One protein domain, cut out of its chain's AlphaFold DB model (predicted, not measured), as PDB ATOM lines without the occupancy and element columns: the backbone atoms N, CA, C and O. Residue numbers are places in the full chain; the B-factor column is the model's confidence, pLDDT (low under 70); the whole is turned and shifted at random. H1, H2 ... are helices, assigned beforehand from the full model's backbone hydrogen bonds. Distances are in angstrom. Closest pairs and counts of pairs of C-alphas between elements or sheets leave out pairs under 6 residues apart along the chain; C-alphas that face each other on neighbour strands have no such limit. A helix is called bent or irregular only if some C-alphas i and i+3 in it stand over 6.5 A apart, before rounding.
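This is residues 34 to 132 of the 163 residues of the protein "Metal-dependent hydrolase" of Campylobacterales bacterium (UniProt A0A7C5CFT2). Three long helices make a flat layer: H1 is in the middle, H2 packs along one side of it as the second leg of a helical hairpin, and H3 packs on its other side at a slant, with the start of H3 splayed away from H1. A long loop leaves the end of H2, swings out past the layer, where residues 88 to 93 stick out, and folds back to the start of H3. The printed part has 99 residues with three named helices, H1, H2 and H3 in chain order, and no named strand; the class is all helix. The whole is loose, with a radius of gyration of the C-alphas of 16.1 A, and flat, with spans of 52 by 33 by 16 A.

Start at Gly 34 and go on to H1, residues 39 to 55. After a tight link of 5 residues you reach H2, residues 61 to 86, which touches H1; their closest C-alphas are those of Gly 46 and Gly 68, 3.9 A apart. H1 and H2 run opposite ways at a shallow tilt of 27 degrees and form a helical hairpin. Go on past residue 109 to H3, residues 110 to 129, which touches H1; their closest C-alphas are those of Ile 44 and Leu 123, 5.9 A apart. H1 and H3 run the same way at a shallow tilt of 29 degrees, with 13.9 A from centre to centre. H2 and H3 are apart. In H1, H2 and H3, every O i to N i+4 pair is within hydrogen-bond range.

Find C-alpha 39 at (-24.123, -114.212, -105.243); from there H1 runs 24.2 A to C-alpha 55 at (-47.950, -115.349, -100.901). H2, the longest helix with 26 residues, begins at C-alpha 61 at (-44.833, -106.381, -99.448) and runs 37.4 A to C-alpha 86. H3 runs 29.2 A from C-alpha 110 to C-alpha 129, which you find at (-43.516, -113.422, -109.442). None of the three helices is bent.

Look at Val 58 and Lys 92 for the two C-alphas farthest apart, 52.5 A. The first and last printed C-alphas, those of Gly 34 and Asn 132, are 31.9 A apart. The printed part has no cut. The link from H2 to H3, residues 87 to 109, is long, and in it residues 88 to 93 stand free. In the B-factor column, the mean pLDDT of the printed part of this model is 75.1; 35 residues are under 70, namely residues 34 to 38 and 83 to 112.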
ATOM      1  N   GLY A  34     -19.369-126.228-107.187       55.06
ATOM      2  CA  GLY A  34     -19.679-125.323-108.281       55.06
ATOM      3  C   GLY A  34     -20.467-124.113-107.785       55.06
ATOM      4  O   GLY A  34     -20.546-123.849-106.587       55.06
ATOM      5  N   MET A  35     -21.087-123.403-108.724       53.12
ATOM      6  CA  MET A  35     -21.777-122.114-108.568       53.12
ATOM      7  C   MET A  35     -22.902-122.023-107.519       53.12
ATOM      8  O   MET A  35     -23.500-120.962-107.365       53.12
ATOM      9  N   PHE A  36     -23.200-123.082-106.769       52.75
ATOM     10  CA  PHE A  36     -24.159-123.037-105.663       52.75
ATOM     11  C   PHE A  36     -23.698-122.140-104.497       52.75
ATOM     12  O   PHE A  36     -24.522-121.680-103.713       52.75
ATOM     13  N   HIS A  37     -22.407-121.811-104.407       59.53
ATOM     14  CA  HIS A  37     -21.878-120.742-103.548       59.53
ATOM     15  C   HIS A  37     -21.555-119.503-104.381       59.53
ATOM     16  O   HIS A  37     -20.395-119.171-104.598       59.53
ATOM     17  N   SER A  38     -22.591-118.861-104.915       68.38
ATOM     18  CA  SER A  38     -22.454-117.627-105.683       68.38
ATOM     19  C   SER A  38     -23.519-116.612-105.281       68.38
ATOM     20  O   SER A  38     -24.586-116.958-104.767       68.38
ATOM     21  N   ILE A  39     -23.230-115.340-105.539       73.75
ATOM     22  CA  ILE A  39     -24.123-114.212-105.243       73.75
ATOM     23  C   ILE A  39     -25.511-114.366-105.901       73.75
ATOM     24  O   ILE A  39     -26.503-114.108-105.219       73.75
ATOM     25  N   PRO A  40     -25.649-114.838-107.160       77.12
ATOM     26  CA  PRO A  40     -26.966-115.083-107.754       77.12
ATOM     27  C   PRO A  40     -27.837-116.055-106.947       77.12
ATOM     28  O   PRO A  40     -29.049-115.877-106.871       77.12
ATOM     29  N   VAL A  41     -27.231-117.053-106.297       80.00
ATOM     30  CA  VAL A  41     -27.962-118.010-105.454       80.00
ATOM     31  C   VAL A  41     -28.432-117.354-104.156       80.00
ATOM     32  O   VAL A  41     -29.550-117.620-103.721       80.00
ATOM     33  N   ALA A  42     -27.644-116.439-103.584       84.81
ATOM     34  CA  ALA A  42     -28.081-115.625-102.447       84.81
ATOM     35  C   ALA A  42     -29.338-114.809-102.797       84.81
ATOM     36  O   ALA A  42     -30.303-114.799-102.035       84.81
ATOM     37  N   LEU A  43     -29.359-114.194-103.987       85.75
ATOM     38  CA  LEU A  43     -30.515-113.440-104.481       85.75
ATOM     39  C   LEU A  43     -31.734-114.334-104.732       85.75
ATOM     40  O   LEU A  43     -32.848-113.938-104.402       85.75
ATOM     41  N   ILE A  44     -31.542-115.542-105.271       88.00
ATOM     42  CA  ILE A  44     -32.622-116.528-105.435       88.00
ATOM     43  C   ILE A  44     -33.247-116.877-104.080       88.00
ATOM     44  O   ILE A  44     -34.469-116.852-103.958       88.00
ATOM     45  N   TRP A  45     -32.436-117.160-103.055       88.88
ATOM     46  CA  TRP A  45     -32.942-117.450-101.707       88.88
ATOM     47  C   TRP A  45     -33.669-116.262-101.082       88.88
ATOM     48  O   TRP A  45     -34.707-116.447-100.439       88.88
ATOM     49  N   GLY A  46     -33.169-115.048-101.312       91.62
ATOM     50  CA  GLY A  46     -33.852-113.815-100.942       91.62
ATOM     51  C   GLY A  46     -35.220-113.679-101.594       91.62
ATOM     52  O   GLY A  46     -36.213-113.509-100.894       91.62
ATOM     53  N   LEU A  47     -35.288-113.809-102.922       90.94
ATOM     54  CA  LEU A  47     -36.535-113.709-103.685       90.94
ATOM     55  C   LEU A  47     -37.533-114.804-103.311       90.94
ATOM     56  O   LEU A  47     -38.707-114.504-103.119       90.94
ATOM     57  N   LEU A  48     -37.077-116.050-103.153       92.19
ATOM     58  CA  LEU A  48     -37.920-117.146-102.677       92.19
ATOM     59  C   LEU A  48     -38.503-116.823-101.306       92.19
ATOM     60  O   LEU A  48     -39.700-116.985-101.105       92.19
ATOM     61  N   THR A  49     -37.685-116.313-100.387       92.75
ATOM     62  CA  THR A  49     -38.154-115.919 -99.057       92.75
ATOM     63  C   THR A  49     -39.172-114.785 -99.155       92.75
ATOM     64  O   THR A  49     -40.244-114.899 -98.571       92.75
ATOM     65  N   THR A  50     -38.912-113.743 -99.951       92.81
ATOM     66  CA  THR A  50     -39.875-112.657-100.198       92.81
ATOM     67  C   THR A  50     -41.205-113.192-100.735       92.81
ATOM     68  O   THR A  50     -42.263-112.825-100.228       92.81
ATOM     69  N   ILE A  51     -41.172-114.071-101.740       92.44
ATOM     70  CA  ILE A  51     -42.374-114.647-102.357       92.44
ATOM     71  C   ILE A  51     -43.127-115.519-101.353       92.44
ATOM     72  O   ILE A  51     -44.343-115.395-101.243       92.44
ATOM     73  N   LEU A  52     -42.423-116.361-100.593       93.38
ATOM     74  CA  LEU A  52     -43.026-117.199 -99.560       93.38
ATOM     75  C   LEU A  52     -43.711-116.343 -98.489       93.38
ATOM     76  O   LEU A  52     -44.871-116.584 -98.161       93.38
ATOM     77  N   MET A  53     -43.026-115.315 -97.989       92.38
ATOM     78  CA  MET A  53     -43.572-114.398 -96.986       92.38
ATOM     79  C   MET A  53     -44.804-113.642 -97.497       92.38
ATOM     80  O   MET A  53     -45.782-113.489 -96.767       92.38
ATOM     81  N   TYR A  54     -44.790-113.224 -98.760       92.12
ATOM     82  CA  TYR A  54     -45.898-112.483 -99.352       92.12
ATOM     83  C   TYR A  54     -47.097-113.377 -99.697       92.12
ATOM     84  O   TYR A  54     -48.227-113.052 -99.349       92.12
ATOM     85  N   GLN A  55     -46.870-114.507-100.372       91.25
ATOM     86  CA  GLN A  55     -47.950-115.349-100.901       91.25
ATOM     87  C   GLN A  55     -48.491-116.350 -99.878       91.25
ATOM     88  O   GLN A  55     -49.699-116.548 -99.811       91.25
ATOM     89  N   PHE A  56     -47.619-116.986 -99.089       90.56
ATOM     90  CA  PHE A  56     -48.036-118.035 -98.152       90.56
ATOM     91  C   PHE A  56     -48.317-117.489 -96.756       90.56
ATOM     92  O   PHE A  56     -49.274-117.916 -96.117       90.56
ATOM     93  N   PHE A  57     -47.504-116.540 -96.286       89.69
ATOM     94  CA  PHE A  57     -47.685-115.936 -94.961       89.69
ATOM     95  C   PHE A  57     -48.513-114.646 -94.985       89.69
ATOM     96  O   PHE A  57     -48.795-114.094 -93.924       89.69
ATOM     97  N   VAL A  58     -48.933-114.192 -96.173       89.81
ATOM     98  CA  VAL A  58     -49.830-113.038 -96.370       89.81
ATOM     99  C   VAL A  58     -49.300-111.774 -95.674       89.81
ATOM    100  O   VAL A  58     -50.047-110.950 -95.147       89.81
ATOM    101  N   LEU A  59     -47.972-111.619 -95.637       89.44
ATOM    102  CA  LEU A  59     -47.328-110.439 -95.071       89.44
ATOM    103  C   LEU A  59     -47.363-109.275 -96.068       89.44
ATOM    104  O   LEU A  59     -47.395-109.460 -97.283       89.44
ATOM    105  N   ASN A  60     -47.293-108.044 -95.553       90.25
ATOM    106  CA  ASN A  60     -47.140-106.854 -96.393       90.25
ATOM    107  C   ASN A  60     -45.889-106.993 -97.287       90.25
ATOM    108  O   ASN A  60     -44.864-107.532 -96.856       90.25
ATOM    109  N   SER A  61     -45.961-106.471 -98.516       89.38
ATOM    110  CA  SER A  61     -44.833-106.381 -99.448       89.38
ATOM    111  C   SER A  61     -43.554-105.853 -98.784       89.38
ATOM    112  O   SER A  61     -42.503-106.476 -98.912       89.38
ATOM    113  N   LEU A  62     -43.634-104.762 -98.007       87.94
ATOM    114  CA  LEU A  62     -42.467-104.180 -97.332       87.94
ATOM    115  C   LEU A  62     -41.788-105.193 -96.400       87.94
ATOM    116  O   LEU A  62     -40.589-105.430 -96.509       87.94
ATOM    117  N   ILE A  63     -42.569-105.807 -95.508       88.69
ATOM    118  CA  ILE A  63     -42.072-106.771 -94.518       88.69
ATOM    119  C   ILE A  63     -41.493-108.001 -95.226       88.69
ATOM    120  O   ILE A  63     -40.416-108.476 -94.871       88.69
ATOM    121  N   SER A  64     -42.162-108.477 -96.275       92.31
ATOM    122  CA  SER A  64     -41.704-109.612 -97.082       92.31
ATOM    123  C   SER A  64     -40.341-109.341 -97.728       92.31
ATOM    124  O   SER A  64     -39.452-110.190 -97.673       92.31
ATOM    125  N   TRP A  65     -40.142-108.139 -98.281       92.06
ATOM    126  CA  TRP A  65     -38.857-107.719 -98.846       92.06
ATOM    127  C   TRP A  65     -37.759-107.572 -97.787       92.06
ATOM    128  O   TRP A  65     -36.611-107.916 -98.067       92.06
ATOM    129  N   VAL A  66     -38.090-107.134 -96.566       90.38
ATOM    130  CA  VAL A  66     -37.135-107.101 -95.444       90.38
ATOM    131  C   VAL A  66     -36.657-108.514 -95.094       90.38
ATOM    132  O   VAL A  66     -35.450-108.722 -94.967       90.38
ATOM    133  N   TYR A  67     -37.555-109.503 -95.016       91.75
ATOM    134  CA  TYR A  67     -37.162-110.901 -94.794       91.75
ATOM    135  C   TYR A  67     -36.263-111.442 -95.913       91.75
ATOM    136  O   TYR A  67     -35.232-112.055 -95.631       91.75
ATOM    137  N   GLY A  68     -36.604-111.181 -97.179       92.38
ATOM    138  CA  GLY A  68     -35.761-111.577 -98.309       92.38
ATOM    139  C   GLY A  68     -34.385-110.906 -98.308       92.38
ATOM    140  O   GLY A  68     -33.375-111.554 -98.612       92.38
ATOM    141  N   PHE A  69     -34.316-109.632 -97.910       90.38
ATOM    142  CA  PHE A  69     -33.058-108.908 -97.743       90.38
ATOM    143  C   PHE A  69     -32.203-109.511 -96.621       90.38
ATOM    144  O   PHE A  69     -31.032-109.809 -96.853       90.38
ATOM    145  N   MET A  70     -32.786-109.772 -95.447       91.31
ATOM    146  CA  MET A  70     -32.096-110.419 -94.322       91.31
ATOM    147  C   MET A  70     -31.566-111.808 -94.700       91.31
ATOM    148  O   MET A  70     -30.422-112.135 -94.385       91.31
ATOM    149  N   MET A  71     -32.355-112.602 -95.434       91.75
ATOM    150  CA  MET A  71     -31.938-113.922 -95.915       91.75
ATOM    151  C   MET A  71     -30.752-113.826 -96.885       91.75
ATOM    152  O   MET A  71     -29.758-114.539 -96.731       91.75
ATOM    153  N   SER A  72     -30.822-112.909 -97.855       89.44
ATOM    154  CA  SER A  72     -29.732-112.676 -98.815       89.44
ATOM    155  C   SER A  72     -28.462-112.206 -98.111       89.44
ATOM    156  O   SER A  72     -27.372-112.702 -98.394       89.44
ATOM    157  N   PHE A  73     -28.600-111.269 -97.170       87.81
ATOM    158  CA  PHE A  73     -27.489-110.726 -96.401       87.81
ATOM    159  C   PHE A  73     -26.823-111.801 -95.539       87.81
ATOM    160  O   PHE A  73     -25.605-111.960 -95.598       87.81
ATOM    161  N   GLY A  74     -27.609-112.602 -94.814       86.31
ATOM    162  CA  GLY A  74     -27.096-113.729 -94.038       86.31
ATOM    163  C   GLY A  74     -26.326-114.724 -94.906       86.31
ATOM    164  O   GLY A  74     -25.240-115.157 -94.522       86.31
ATOM    165  N   TYR A  75     -26.827-115.027 -96.106       84.25
ATOM    166  CA  TYR A  75     -26.123-115.888 -97.060       84.25
ATOM    167  C   TYR A  75     -24.794-115.274 -97.524       84.25
ATOM    168  O   TYR A  75     -23.781-115.966 -97.571       84.25
ATOM    169  N   ILE A  76     -24.768-113.970 -97.824       82.12
ATOM    170  CA  ILE A  76     -23.535-113.256 -98.195       82.12
ATOM    171  C   ILE A  76     -22.519-113.301 -97.052       82.12
ATOM    172  O   ILE A  76     -21.348-113.575 -97.305       82.12
ATOM    173  N   VAL A  77     -22.947-113.093 -95.804       83.62
ATOM    174  CA  VAL A  77     -22.067-113.211 -94.632       83.62
ATOM    175  C   VAL A  77     -21.472-114.617 -94.540       83.62
ATOM    176  O   VAL A  77     -20.265-114.738 -94.354       83.62
ATOM    177  N   HIS A  78     -22.268-115.671 -94.744       82.56
ATOM    178  CA  HIS A  78     -21.750-117.045 -94.779       82.56
ATOM    179  C   HIS A  78     -20.708-117.237 -95.886       82.56
ATOM    180  O   HIS A  78     -19.646-117.778 -95.613       82.56
ATOM    181  N   LEU A  79     -20.953-116.731 -97.102       77.69
ATOM    182  CA  LEU A  79     -19.976-116.796 -98.198       77.69
ATOM    183  C   LEU A  79     -18.669-116.068 -97.859       77.69
ATOM    184  O   LEU A  79     -17.588-116.557 -98.184       77.69
ATOM    185  N   VAL A  80     -18.762-114.898 -97.222       76.06
ATOM    186  CA  VAL A  80     -17.592-114.125 -96.785       76.06
ATOM    187  C   VAL A  80     -16.811-114.903 -95.731       76.06
ATOM    188  O   VAL A  80     -15.592-115.008 -95.844       76.06
ATOM    189  N   LEU A  81     -17.491-115.482 -94.739       74.75
ATOM    190  CA  LEU A  81     -16.851-116.308 -93.716       74.75
ATOM    191  C   LEU A  81     -16.197-117.548 -94.337       74.75
ATOM    192  O   LEU A  81     -15.031-117.814 -94.061       74.75
ATOM    193  N   ASP A  82     -16.890-118.256 -95.227       72.62
ATOM    194  CA  ASP A  82     -16.356-119.433 -95.919       72.62
ATOM    195  C   ASP A  82     -15.097-119.103 -96.732       72.62
ATOM    196  O   ASP A  82     -14.159-119.900 -96.786       72.62
ATOM    197  N   GLU A  83     -15.046-117.921 -97.345       68.50
ATOM    198  CA  GLU A  83     -13.886-117.460 -98.103       68.50
ATOM    199  C   GLU A  83     -12.728-117.053 -97.171       68.50
ATOM    200  O   GLU A  83     -11.606-117.525 -97.375       68.50
ATOM    201  N   LEU A  84     -12.998-116.266 -96.118       66.75
ATOM    202  CA  LEU A  84     -12.004-115.813 -95.131       66.75
ATOM    203  C   LEU A  84     -11.361-116.981 -94.372       66.75
ATOM    204  O   LEU A  84     -10.140-117.030 -94.251       66.75
ATOM    205  N   TYR A  85     -12.154-117.952 -93.914       62.78
ATOM    206  CA  TYR A  85     -11.647-119.145 -93.225       62.78
ATOM    207  C   TYR A  85     -11.038-120.184 -94.182       62.78
ATOM    208  O   TYR A  85     -10.352-121.100 -93.730       62.78
ATOM    209  N   SER A  86     -11.230-120.058 -95.503       55.03
ATOM    210  CA  SER A  86     -10.463-120.853 -96.478       55.03
ATOM    211  C   SER A  86      -9.024-120.353 -96.655       55.03
ATOM    212  O   SER A  86      -8.173-121.105 -97.146       55.03
ATOM    213  N   VAL A  87      -8.750-119.104 -96.257       51.88
ATOM    214  CA  VAL A  87      -7.414-118.501 -96.235       51.88
ATOM    215  C   VAL A  87      -6.776-118.813 -94.884       51.88
ATOM    216  O   VAL A  87      -6.806-118.032 -93.942       51.88
ATOM    217  N   ASP A  88      -6.213-120.013 -94.792       52.41
ATOM    218  CA  ASP A  88      -5.497-120.486 -93.611       52.41
ATOM    219  C   ASP A  88      -4.252-119.601 -93.354       52.41
ATOM    220  O   ASP A  88      -3.267-119.646 -94.099       52.41
ATOM    221  N   LEU A  89      -4.300-118.777 -92.299       50.22
ATOM    222  CA  LEU A  89      -3.216-117.896 -91.817       50.22
ATOM    223  C   LEU A  89      -2.061-118.675 -91.140       50.22
ATOM    224  O   LEU A  89      -1.133-118.077 -90.600       50.22
ATOM    225  N   GLY A  90      -2.107-120.012 -91.162       48.25
ATOM    226  CA  GLY A  90      -1.248-120.914 -90.388       48.25
ATOM    227  C   GLY A  90      -0.014-121.484 -91.093       48.25
ATOM    228  O   GLY A  90       0.565-122.437 -90.579       48.25
ATOM    229  N   ASN A  91       0.439-120.904 -92.211       54.38
ATOM    230  CA  ASN A  91       1.645-121.320 -92.947       54.38
ATOM    231  C   ASN A  91       1.456-122.604 -93.805       54.38
ATOM    232  O   ASN A  91       1.325-123.714 -93.301       54.38
ATOM    233  N   LYS A  92       1.586-122.423 -95.133       50.56
ATOM    234  CA  LYS A  92       1.675-123.407 -96.246       50.56
ATOM    235  C   LYS A  92       0.376-123.782 -96.995       50.56
ATOM    236  O   LYS A  92      -0.288-124.769 -96.706       50.56
ATOM    237  N   ARG A  93       0.243-123.109 -98.152       48.94
ATOM    238  CA  ARG A  93      -0.576-123.365 -99.364       48.94
ATOM    239  C   ARG A  93      -1.930-122.647 -99.426       48.94
ATOM    240  O   ARG A  93      -2.937-123.140 -98.939       48.94
ATOM    241  N   MET A  94      -1.959-121.568-100.217       43.31
ATOM    242  CA  MET A  94      -3.172-121.078-100.882       43.31
ATOM    243  C   MET A  94      -3.876-122.253-101.573       43.31
ATOM    244  O   MET A  94      -3.334-122.839-102.520       43.31
ATOM    245  N   LYS A  95      -5.089-122.610-101.136       44.25
ATOM    246  CA  LYS A  95      -5.940-123.473-101.958       44.25
ATOM    247  C   LYS A  95      -6.316-122.690-103.208       44.25
ATOM    248  O   LYS A  95      -6.781-121.560-103.148       44.25
ATOM    249  N   LYS A  96      -6.159-123.331-104.366       46.91
ATOM    250  CA  LYS A  96      -6.431-122.797-105.716       46.91
ATOM    251  C   LYS A  96      -7.899-122.366-105.952       46.91
ATOM    252  O   LYS A  96      -8.261-122.051-107.083       46.91
ATOM    253  N   SER A  97      -8.744-122.428-104.919       47.12
ATOM    254  CA  SER A  97     -10.154-122.038-104.910       47.12
ATOM    255  C   SER A  97     -10.432-120.739-104.151       47.12
ATOM    256  O   SER A  97     -11.581-120.309-104.182       47.12
ATOM    257  N   SER A  98      -9.443-120.117-103.495       42.75
ATOM    258  CA  SER A  98      -9.657-118.797-102.895       42.75
ATOM    259  C   SER A  98     -10.032-117.799-104.001       42.75
ATOM    260  O   SER A  98      -9.302-117.655-104.987       42.75
ATOM    261  N   GLY A  99     -11.218-117.205-103.905       50.22
ATOM    262  CA  GLY A  99     -11.806-116.298-104.892       50.22
ATOM    263  C   GLY A  99     -12.850-116.924-105.825       50.22
ATOM    264  O   GLY A  99     -13.177-116.323-106.850       50.22
ATOM    265  N   THR A 100     -13.376-118.125-105.541       49.56
ATOM    266  CA  THR A 100     -14.524-118.679-106.300       49.56
ATOM    267  C   THR A 100     -15.897-118.317-105.733       49.56
ATOM    268  O   THR A 100     -16.849-118.315-106.508       49.56
ATOM    269  N   ALA A 101     -16.010-117.966-104.446       49.94
ATOM    270  CA  ALA A 101     -17.309-117.692-103.813       49.94
ATOM    271  C   ALA A 101     -17.978-116.396-104.324       49.94
ATOM    272  O   ALA A 101     -19.199-116.287-104.396       49.94
ATOM    273  N   PHE A 102     -17.168-115.428-104.765       50.31
ATOM    274  CA  PHE A 102     -17.614-114.151-105.341       50.31
ATOM    275  C   PHE A 102     -17.713-114.159-106.875       50.31
ATOM    276  O   PHE A 102     -17.809-113.104-107.505       50.31
ATOM    277  N   LYS A 103     -17.673-115.327-107.529       52.66
ATOM    278  CA  LYS A 103     -17.768-115.366-108.992       52.66
ATOM    279  C   LYS A 103     -19.217-115.226-109.445       52.66
ATOM    280  O   LYS A 103     -20.027-116.128-109.269       52.66
ATOM    281  N   PHE A 104     -19.501-114.116-110.122       52.41
ATOM    282  CA  PHE A 104     -20.729-113.911-110.900       52.41
ATOM    283  C   PHE A 104     -20.831-114.861-112.109       52.41
ATOM    284  O   PHE A 104     -21.902-115.018-112.683       52.41
ATOM    285  N   TYR A 105     -19.725-115.501-112.508       47.72
ATOM    286  CA  TYR A 105     -19.664-116.354-113.691       47.72
ATOM    287  C   TYR A 105     -18.566-117.421-113.553       47.72
ATOM    288  O   TYR A 105     -17.406-117.096-113.285       47.72
ATOM    289  N   GLN A 106     -18.907-118.695-113.769       53.44
ATOM    290  CA  GLN A 106     -17.947-119.796-113.884       53.44
ATOM    291  C   GLN A 106     -18.131-120.459-115.256       53.44
ATOM    292  O   GLN A 106     -19.202-120.952-115.582       53.44
ATOM    293  N   SER A 107     -17.079-120.476-116.075       52.34
ATOM    294  CA  SER A 107     -17.118-121.024-117.439       52.34
ATOM    295  C   SER A 107     -15.910-121.925-117.694       52.34
ATOM    296  O   SER A 107     -15.133-121.702-118.625       52.34
ATOM    297  N   LYS A 108     -15.701-122.928-116.833       59.88
ATOM    298  CA  LYS A 108     -14.630-123.917-117.048       59.88
ATOM    299  C   LYS A 108     -15.095-125.065-117.937       59.88
ATOM    300  O   LYS A 108     -14.320-125.544-118.754       59.88
ATOM    301  N   THR A 109     -16.353-125.472-117.812       63.47
ATOM    302  CA  THR A 109     -16.967-126.514-118.642       63.47
ATOM    303  C   THR A 109     -18.292-126.048-119.243       63.47
ATOM    304  O   THR A 109     -18.908-125.094-118.773       63.47
ATOM    305  N   ILE A 110     -18.745-126.727-120.303       68.06
ATOM    306  CA  ILE A 110     -20.054-126.478-120.937       68.06
ATOM    307  C   ILE A 110     -21.193-126.644-119.915       68.06
ATOM    308  O   ILE A 110     -22.159-125.888-119.939       68.06
ATOM    309  N   ILE A 111     -21.034-127.572-118.967       68.75
ATOM    310  CA  ILE A 111     -21.983-127.811-117.875       68.75
ATOM    311  C   ILE A 111     -22.096-126.578-116.962       68.75
ATOM    312  O   ILE A 111     -23.211-126.175-116.642       68.75
ATOM    313  N   ASP A 112     -20.983-125.919-116.616       68.00
ATOM    314  CA  ASP A 112     -21.005-124.690-115.799       68.00
ATOM    315  C   ASP A 112     -21.748-123.542-116.512       68.00
ATOM    316  O   ASP A 112     -22.501-122.789-115.890       68.00
ATOM    317  N   LYS A 113     -21.592-123.432-117.841       70.44
ATOM    318  CA  LYS A 113     -22.312-122.432-118.650       70.44
ATOM    319  C   LYS A 113     -23.821-122.675-118.638       70.44
ATOM    320  O   LYS A 113     -24.582-121.731-118.441       70.44
ATOM    321  N   ILE A 114     -24.249-123.929-118.812       75.62
ATOM    322  CA  ILE A 114     -25.670-124.304-118.758       75.62
ATOM    323  C   ILE A 114     -26.239-124.012-117.364       75.62
ATOM    324  O   ILE A 114     -27.296-123.394-117.258       75.62
ATOM    325  N   GLN A 115     -25.520-124.376-116.297       73.19
ATOM    326  CA  GLN A 115     -25.927-124.071-114.921       73.19
ATOM    327  C   GLN A 115     -26.063-122.565-114.680       73.19
ATOM    328  O   GLN A 115     -27.033-122.130-114.065       73.19
ATOM    329  N   THR A 116     -25.136-121.766-115.209       75.12
ATOM    330  CA  THR A 116     -25.208-120.304-115.123       75.12
ATOM    331  C   THR A 116     -26.481-119.775-115.768       75.12
ATOM    332  O   THR A 116     -27.238-119.045-115.131       75.12
ATOM    333  N   ILE A 117     -26.746-120.176-117.012       81.00
ATOM    334  CA  ILE A 117     -27.930-119.734-117.753       81.00
ATOM    335  C   ILE A 117     -29.208-120.134-117.008       81.00
ATOM    336  O   ILE A 117     -30.088-119.296-116.836       81.00
ATOM    337  N   LEU A 118     -29.290-121.369-116.505       82.94
ATOM    338  CA  LEU A 118     -30.445-121.837-115.733       82.94
ATOM    339  C   LEU A 118     -30.671-121.018-114.455       82.94
ATOM    340  O   LEU A 118     -31.808-120.663-114.163       82.94
ATOM    341  N   ILE A 119     -29.608-120.678-113.721       82.75
ATOM    342  CA  ILE A 119     -29.697-119.841-112.513       82.75
ATOM    343  C   ILE A 119     -30.229-118.447-112.855       82.75
ATOM    344  O   ILE A 119     -31.131-117.957-112.178       82.75
ATOM    345  N   TYR A 120     -29.721-117.817-113.917       83.12
ATOM    346  CA  TYR A 120     -30.198-116.497-114.333       83.12
ATOM    347  C   TYR A 120     -31.634-116.529-114.865       83.12
ATOM    348  O   TYR A 120     -32.419-115.648-114.521       83.12
ATOM    349  N   LEU A 121     -32.013-117.551-115.640       87.00
ATOM    350  CA  LEU A 121     -33.397-117.744-116.086       87.00
ATOM    351  C   LEU A 121     -34.344-117.928-114.899       87.00
ATOM    352  O   LEU A 121     -35.406-117.310-114.857       87.00
ATOM    353  N   PHE A 122     -33.944-118.731-113.914       87.56
ATOM    354  CA  PHE A 122     -34.732-118.931-112.705       87.56
ATOM    355  C   PHE A 122     -34.844-117.648-111.876       87.56
ATOM    356  O   PHE A 122     -35.919-117.328-111.383       87.56
ATOM    357  N   LEU A 123     -33.771-116.862-111.777       86.50
ATOM    358  CA  LEU A 123     -33.798-115.566-111.102       86.50
ATOM    359  C   LEU A 123     -34.743-114.571-111.802       86.50
ATOM    360  O   LEU A 123     -35.509-113.890-111.124       86.50
ATOM    361  N   ILE A 124     -34.746-114.525-113.139       88.19
ATOM    362  CA  ILE A 124     -35.694-113.707-113.917       88.19
ATOM    363  C   ILE A 124     -37.135-114.176-113.685       88.19
ATOM    364  O   ILE A 124     -38.024-113.352-113.479       88.19
ATOM    365  N   PHE A 125     -37.363-115.489-113.671       90.31
ATOM    366  CA  PHE A 125     -38.668-116.071-113.366       90.31
ATOM    367  C   PHE A 125     -39.149-115.721-111.948       90.31
ATOM    368  O   PHE A 125     -40.306-115.367-111.757       90.31
ATOM    369  N   LEU A 126     -38.273-115.752-110.945       89.06
ATOM    370  CA  LEU A 126     -38.647-115.332-109.592       89.06
ATOM    371  C   LEU A 126     -38.944-113.831-109.519       89.06
ATOM    372  O   LEU A 126     -39.875-113.429-108.827       89.06
ATOM    373  N   LEU A 127     -38.200-112.998-110.250       87.81
ATOM    374  CA  LEU A 127     -38.463-111.559-110.310       87.81
ATOM    375  C   LEU A 127     -39.829-111.225-110.918       87.81
ATOM    376  O   LEU A 127     -40.425-110.235-110.501       87.81
ATOM    377  N   SER A 128     -40.343-112.024-111.858       87.56
ATOM    378  CA  SER A 128     -41.679-111.791-112.425       87.56
ATOM    379  C   SER A 128     -42.817-112.149-111.463       87.56
ATOM    380  O   SER A 128     -43.918-111.623-111.606       87.56
ATOM    381  N   ILE A 129     -42.553-113.011-110.477       90.38
ATOM    382  CA  ILE A 129     -43.516-113.422-109.442       90.38
ATOM    383  C   ILE A 129     -43.411-112.538-108.190       90.38
ATOM    384  O   ILE A 129     -44.365-112.431-107.415       90.38
ATOM    385  N   ALA A 130     -42.249-111.918-107.968       86.69
ATOM    386  CA  ALA A 130     -41.967-111.141-106.773       86.69
ATOM    387  C   ALA A 130     -42.950-109.963-106.588       86.69
ATOM    388  O   ALA A 130     -43.325-109.295-107.555       86.69
ATOM    389  N   PRO A 131     -43.355-109.670-105.336       87.31
ATOM    390  CA  PRO A 131     -44.255-108.561-105.043       87.31
ATOM    391  C   PRO A 131     -43.601-107.207-105.332       87.31
ATOM    392  O   PRO A 131     -42.377-107.079-105.398       87.31
ATOM    393  N   ASN A 132     -44.421-106.162-105.460       86.94
ATOM    394  CA  ASN A 132     -43.948-104.833-105.841       86.94
ATOM    395  C   ASN A 132     -42.855-104.308-104.886       86.94
ATOM    396  O   ASN A 132     -43.082-104.145-103.688       86.94
TER     397      ASN A 132